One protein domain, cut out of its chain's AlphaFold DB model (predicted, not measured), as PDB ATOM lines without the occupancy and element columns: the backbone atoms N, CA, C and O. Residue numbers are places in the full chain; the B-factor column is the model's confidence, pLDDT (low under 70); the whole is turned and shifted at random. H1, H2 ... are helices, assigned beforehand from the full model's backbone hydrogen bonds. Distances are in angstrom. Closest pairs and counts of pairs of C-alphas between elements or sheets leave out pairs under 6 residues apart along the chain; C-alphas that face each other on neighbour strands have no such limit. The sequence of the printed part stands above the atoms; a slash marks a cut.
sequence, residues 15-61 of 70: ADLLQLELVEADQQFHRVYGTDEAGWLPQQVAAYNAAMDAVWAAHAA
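What this domain is: This is residues 15 to 61 of the 70 residues of an uncharacterized protein of Streptomyces sp. SAJ15 (UniProt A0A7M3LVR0). Two long, equal helices, H1 and H2, lie side by side as a helical hairpin, with a short link, residues 34 to 41, folding the chain back at one end. The outline is a rod, spanning 33 by 16 by 13 A, with both helices running along its length. The printed part has 47 residues with two named helices, H1 then H2, and no named strand; the class is all helix. It is only just compact, close to loose, with a radius of gyration of the C-alphas of 11.2 A.

Where its parts are: H1, residues 15 to 33, measures 26.9 A from C-alpha 15 at (14.462, 18.653, -19.905) to C-alpha 33 at (13.109, 33.520, 2.429). H2, residues 42 to 60, measures 26.6 A and ends with C-alpha 60 at (24.587, 18.016, -17.504).

How they stand to each other: H1 and H2 touch, and their closest C-alphas, those of Leu 22 and Met 52, are 6.4 A apart. Their lines stand at a shallow tilt of 17 degrees, and they run opposite ways. In H1 and H2 every O i to N i+4 pair is within hydrogen-bond range.

The domain as a whole: The two C-alphas farthest apart, those of Gly 39 and Ala 61, are 34.0 A apart. The printed part has no cut. Its mean pLDDT is 95.0, and residue 61 is under 70.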
ATOM      1  N   ALA A  15      14.763  17.229 -20.012       87.75
ATOM      2  CA  ALA A  15      14.462  18.653 -19.905       87.75
ATOM      3  C   ALA A  15      13.237  18.927 -19.016       87.75
ATOM      4  O   ALA A  15      13.263  19.876 -18.233       87.75
ATOM      5  N   ASP A  16      12.192  18.096 -19.092       90.19
ATOM      6  CA  ASP A  16      11.010  18.235 -18.232       90.19
ATOM      7  C   ASP A  16      11.351  17.925 -16.769       90.19
ATOM      8  O   ASP A  16      10.924  18.641 -15.864       90.19
ATOM      9  N   LEU A  17      12.159  16.887 -16.526       90.81
ATOM     10  CA  LEU A  17      12.637  16.546 -15.181       90.81
ATOM     11  C   LEU A  17      13.484  17.675 -14.586       90.81
ATOM     12  O   LEU A  17      13.273  18.069 -13.442       90.81
ATOM     13  N   LEU A  18      14.394  18.238 -15.380       92.50
ATOM     14  CA  LEU A  18      15.203  19.385 -14.983       92.50
ATOM     15  C   LEU A  18      14.342  20.596 -14.613       92.50
ATOM     16  O   LEU A  18      14.570  21.227 -13.585       92.50
ATOM     17  N   GLN A  19      13.327  20.910 -15.422       94.50
ATOM     18  CA  GLN A  19      12.406  22.007 -15.125       94.50
ATOM     19  C   GLN A  19      11.639  21.785 -13.820       94.50
ATOM     20  O   GLN A  19      11.503  22.722 -13.035       94.50
ATOM     21  N   LEU A  20      11.162  20.563 -13.569       95.38
ATOM     22  CA  LEU A  20      10.465  20.232 -12.326       95.38
ATOM     23  C   LEU A  20      11.369  20.417 -11.102       95.38
ATOM     24  O   LEU A  20      10.944  21.033 -10.128       95.38
ATOM     25  N   GLU A  21      12.612  19.942 -11.167       95.81
ATOM     26  CA  GLU A  21      13.571  20.065 -10.064       95.81
ATOM     27  C   GLU A  21      13.982  21.524  -9.803       95.81
ATOM     28  O   GLU A  21      14.074  21.940  -8.646       95.81
ATOM     29  N   LEU A  22      14.169  22.330 -10.855       97.06
ATOM     30  CA  LEU A  22      14.437  23.767 -10.714       97.06
ATOM     31  C   LEU A  22      13.262  24.487 -10.045       97.06
ATOM     32  O   LEU A  22      13.472  25.268  -9.121       97.06
ATOM     33  N   VAL A  23      12.029  24.191 -10.468       97.56
ATOM     34  CA  VAL A  23      10.813  24.765  -9.869       97.56
ATOM     35  C   VAL A  23      10.650  24.331  -8.411       97.56
ATOM     36  O   VAL A  23      10.236  25.130  -7.574       97.56
ATOM     37  N   GLU A  24      10.971  23.084  -8.073       97.38
ATOM     38  CA  GLU A  24      10.909  22.612  -6.689       97.38
ATOM     39  C   GLU A  24      11.919  23.342  -5.796       97.38
ATOM     40  O   GLU A  24      11.568  23.792  -4.697       97.38
ATOM     41  N   ALA A  25      13.156  23.494  -6.272       96.69
ATOM     42  CA  ALA A  25      14.188  24.233  -5.560       96.69
ATOM     43  C   ALA A  25      13.804  25.716  -5.408       96.69
ATOM     44  O   ALA A  25      13.892  26.250  -4.303       96.69
ATOM     45  N   ASP A  26      13.287  26.350  -6.459       97.81
ATOM     46  CA  ASP A  26      12.782  27.725  -6.439       97.81
ATOM     47  C   ASP A  26      11.705  27.931  -5.365       97.81
ATOM     48  O   ASP A  26      11.875  28.712  -4.421       97.81
ATOM     49  N   GLN A  27      10.661  27.100  -5.397       98.00
ATOM     50  CA  GLN A  27       9.587  27.139  -4.408       98.00
ATOM     51  C   GLN A  27      10.093  26.934  -2.981       98.00
ATOM     52  O   GLN A  27       9.566  27.538  -2.043       98.00
ATOM     53  N   GLN A  28      11.089  26.071  -2.777       97.75
ATOM     54  CA  GLN A  28      11.656  25.859  -1.453       97.75
ATOM     55  C   GLN A  28      12.343  27.124  -0.928       97.75
ATOM     56  O   GLN A  28      12.173  27.458   0.245       97.75
ATOM     57  N   PHE A  29      13.069  27.855  -1.775       98.06
ATOM     58  CA  PHE A  29      13.705  29.108  -1.380       98.06
ATOM     59  C   PHE A  29      12.678  30.212  -1.118       98.06
ATOM     60  O   PHE A  29      12.755  30.852  -0.066       98.06
ATOM     61  N   HIS A  30      11.651  30.376  -1.959       98.00
ATOM     62  CA  HIS A  30      10.581  31.346  -1.677       98.00
ATOM     63  C   HIS A  30       9.775  30.997  -0.422       98.00
ATOM     64  O   HIS A  30       9.327  31.901   0.283       98.00
ATOM     65  N   ARG A  31       9.614  29.708  -0.083       98.00
ATOM     66  CA  ARG A  31       8.994  29.287   1.190       98.00
ATOM     67  C   ARG A  31       9.811  29.717   2.410       98.00
ATOM     68  O   ARG A  31       9.223  30.028   3.442       98.00
ATOM     69  N   VAL A  32      11.140  29.697   2.314       97.38
ATOM     70  CA  VAL A  32      12.038  29.966   3.451       97.38
ATOM     71  C   VAL A  32      12.377  31.453   3.575       97.38
ATOM     72  O   VAL A  32      12.408  31.976   4.688       97.38
ATOM     73  N   TYR A  33      12.626  32.134   2.458       95.38
ATOM     74  CA  TYR A  33      13.109  33.520   2.429       95.38
ATOM     75  C   TYR A  33      12.053  34.535   1.977       95.38
ATOM     76  O   TYR A  33      12.283  35.738   2.071       95.38
ATOM     77  N   GLY A  34      10.875  34.069   1.556       96.38
ATOM     78  CA  GLY A  34       9.811  34.903   1.007       96.38
ATOM     79  C   GLY A  34       9.929  35.078  -0.506       96.38
ATOM     80  O   GLY A  34      10.983  34.855  -1.098       96.38
ATOM     81  N   THR A  35       8.829  35.488  -1.135       95.25
ATOM     82  CA  THR A  35       8.719  35.647  -2.596       95.25
ATOM     83  C   THR A  35       9.361  36.932  -3.130       95.25
ATOM     84  O   THR A  35       9.448  37.108  -4.338       95.25
ATOM     85  N   ASP A  36       9.751  37.861  -2.253       95.88
ATOM     86  CA  ASP A  36      10.420  39.105  -2.644       95.88
ATOM     87  C   ASP A  36      11.941  38.912  -2.674       95.88
ATOM     88  O   ASP A  36      12.637  39.139  -1.683       95.88
ATOM     89  N   GLU A  37      12.453  38.486  -3.827       93.19
ATOM     90  CA  GLU A  37      13.885  38.247  -4.044       93.19
ATOM     91  C   GLU A  37      14.742  39.511  -3.889       93.19
ATOM     92  O   GLU A  37      15.907  39.422  -3.503       93.19
ATOM     93  N   ALA A  38      14.184  40.706  -4.125       95.38
ATOM     94  CA  ALA A  38      14.918  41.960  -3.939       95.38
ATOM     95  C   ALA A  38      15.241  42.234  -2.458       95.38
ATOM     96  O   ALA A  38      16.187  42.963  -2.154       95.38
ATOM     97  N   GLY A  39      14.471  41.640  -1.542       96.31
ATOM     98  CA  GLY A  39      14.703  41.694  -0.103       96.31
ATOM     99  C   GLY A  39      15.678  40.637   0.418       96.31
ATOM    100  O   GLY A  39      16.001  40.651   1.609       96.31
ATOM    101  N   TRP A  40      16.148  39.717  -0.428       97.88
ATOM    102  CA  TRP A  40      17.044  38.651   0.004       97.88
ATOM    103  C   TRP A  40      18.431  39.185   0.362       97.88
ATOM    104  O   TRP A  40      19.012  40.047  -0.298       97.88
ATOM    105  N   LEU A  41      19.002  38.624   1.424       98.12
ATOM    106  CA  LEU A  41      20.371  38.914   1.828       98.12
ATOM    107  C   LEU A  41      21.358  38.292   0.821       98.12
ATOM    108  O   LEU A  41      21.074  37.223   0.274       98.12
ATOM    109  N   PRO A  42      22.560  38.866   0.624       98.00
ATOM    110  CA  PRO A  42      23.532  38.347  -0.343       98.00
ATOM    111  C   PRO A  42      23.850  36.853  -0.186       98.00
ATOM    112  O   PRO A  42      23.999  36.138  -1.173       98.00
ATOM    113  N   GLN A  43      23.904  36.349   1.050       97.38
ATOM    114  CA  GLN A  43      24.133  34.930   1.325       97.38
ATOM    115  C   GLN A  43      22.949  34.027   0.947       97.38
ATOM    116  O   GLN A  43      23.162  32.859   0.637       97.38
ATOM    117  N   GLN A  44      21.716  34.545   0.959       98.06
ATOM    118  CA  GLN A  44      20.523  33.808   0.525       98.06
ATOM    119  C   GLN A  44      20.517  33.685  -0.998       98.06
ATOM    120  O   GLN A  44      20.334  32.589  -1.517       98.06
ATOM    121  N   VAL A  45      20.841  34.778  -1.699       97.94
ATOM    122  CA  VAL A  45      21.029  34.780  -3.159       97.94
ATOM    123  C   VAL A  45      22.150  33.819  -3.564       97.94
ATOM    124  O   VAL A  45      21.986  33.022  -4.484       97.94
ATOM    125  N   ALA A  46      23.281  33.834  -2.851       98.06
ATOM    126  CA  ALA A  46      24.382  32.911  -3.117       98.06
ATOM    127  C   ALA A  46      23.978  31.440  -2.909       98.06
ATOM    128  O   ALA A  46      24.329  30.591  -3.725       98.06
ATOM    129  N   ALA A  47      23.224  31.139  -1.847       98.06
ATOM    130  CA  ALA A  47      22.718  29.793  -1.591       98.06
ATOM    131  C   ALA A  47      21.706  29.336  -2.655       98.06
ATOM    132  O   ALA A  47      21.759  28.183  -3.077       98.06
ATOM    133  N   TYR A  48      20.830  30.235  -3.112       98.00
ATOM    134  CA  TYR A  48      19.877  29.968  -4.189       98.00
ATOM    135  C   TYR A  48      20.597  29.622  -5.491       98.00
ATOM    136  O   TYR A  48      20.371  28.556  -6.057       98.00
ATOM    137  N   ASN A  49      21.541  30.468  -5.914       97.88
ATOM    138  CA  ASN A  49      22.314  30.236  -7.134       97.88
ATOM    139  C   ASN A  49      23.095  28.920  -7.062       97.88
ATOM    140  O   ASN A  49      23.065  28.140  -8.007       97.88
ATOM    141  N   ALA A  50      23.724  28.624  -5.920       98.25
ATOM    142  CA  ALA A  50      24.427  27.358  -5.728       98.25
ATOM    143  C   ALA A  50      23.491  26.138  -5.830       98.25
ATOM    144  O   ALA A  50      23.896  25.103  -6.356       98.25
ATOM    145  N   ALA A  51      22.248  26.248  -5.348       97.94
ATOM    146  CA  ALA A  51      21.250  25.190  -5.484       97.94
ATOM    147  C   ALA A  51      20.803  25.012  -6.945       97.94
ATOM    148  O   ALA A  51      20.757  23.880  -7.426       97.94
ATOM    149  N   MET A  52      20.539  26.108  -7.664       97.56
ATOM    150  CA  MET A  52      20.206  26.067  -9.093       97.56
ATOM    151  C   MET A  52      21.335  25.430  -9.908       97.56
ATOM    152  O   MET A  52      21.093  24.514 -10.692       97.56
ATOM    153  N   ASP A  53      22.578  25.856  -9.681       97.25
ATOM    154  CA  ASP A  53      23.759  25.313 -10.359       97.25
ATOM    155  C   ASP A  53      23.938  23.815 -10.082       97.25
ATOM    156  O   ASP A  53      24.309  23.059 -10.981       97.25
ATOM    157  N   ALA A  54      23.645  23.359  -8.859       96.12
ATOM    158  CA  ALA A  54      23.706  21.942  -8.508       96.12
ATOM    159  C   ALA A  54      22.674  21.109  -9.285       96.12
ATOM    160  O   ALA A  54      23.008  20.022  -9.763       96.12
ATOM    161  N   VAL A  55      21.452  21.628  -9.455       95.25
ATOM    162  CA  VAL A  55      20.413  20.990 -10.275       95.25
ATOM    163  C   VAL A  55      20.861  20.927 -11.738       95.25
ATOM    164  O   VAL A  55      20.858  19.854 -12.336       95.25
ATOM    165  N   TRP A  56      21.364  22.027 -12.305       93.44
ATOM    166  CA  TRP A  56      21.910  22.023 -13.669       93.44
ATOM    167  C   TRP A  56      23.052  21.015 -13.846       93.44
ATOM    168  O   TRP A  56      23.061  20.248 -14.809       93.44
ATOM    169  N   ALA A  57      23.999  20.971 -12.906       94.12
ATOM    170  CA  ALA A  57      25.136  20.059 -12.961       94.12
ATOM    171  C   ALA A  57      24.710  18.582 -12.914       94.12
ATOM    172  O   ALA A  57      25.295  17.754 -13.615       94.12
ATOM    173  N   ALA A  58      23.672  18.250 -12.139       90.94
ATOM    174  CA  ALA A  58      23.146  16.891 -12.036       90.94
ATOM    175  C   ALA A  58      22.526  16.375 -13.350       90.94
ATOM    176  O   ALA A  58      22.528  15.167 -13.590       90.94
ATOM    177  N   HIS A  59      22.032  17.272 -14.212       88.62
ATOM    178  CA  HIS A  59      21.452  16.926 -15.521       88.62
ATOM    179  C   HIS A  59      22.419  17.146 -16.696       88.62
ATOM    180  O   HIS A  59      22.142  16.700 -17.805       88.62
ATOM    181  N   ALA A  60      23.565  17.799 -16.476       81.50
ATOM    182  CA  ALA A  60      24.587  18.016 -17.504       81.50
ATOM    183  C   ALA A  60      25.464  16.778 -17.779       81.50
ATOM    184  O   ALA A  60      26.073  16.673 -18.847       81.50
ATOM    185  N   ALA A  61      25.563  15.843 -16.829       68.00
ATOM    186  CA  ALA A  61      26.270  14.584 -17.037       68.00
ATOM    187  C   ALA A  61      25.402  13.609 -17.855       68.00
ATOM    188  O   ALA A  61      24.201  13.514 -17.592       68.00
TER     189      ALA A  61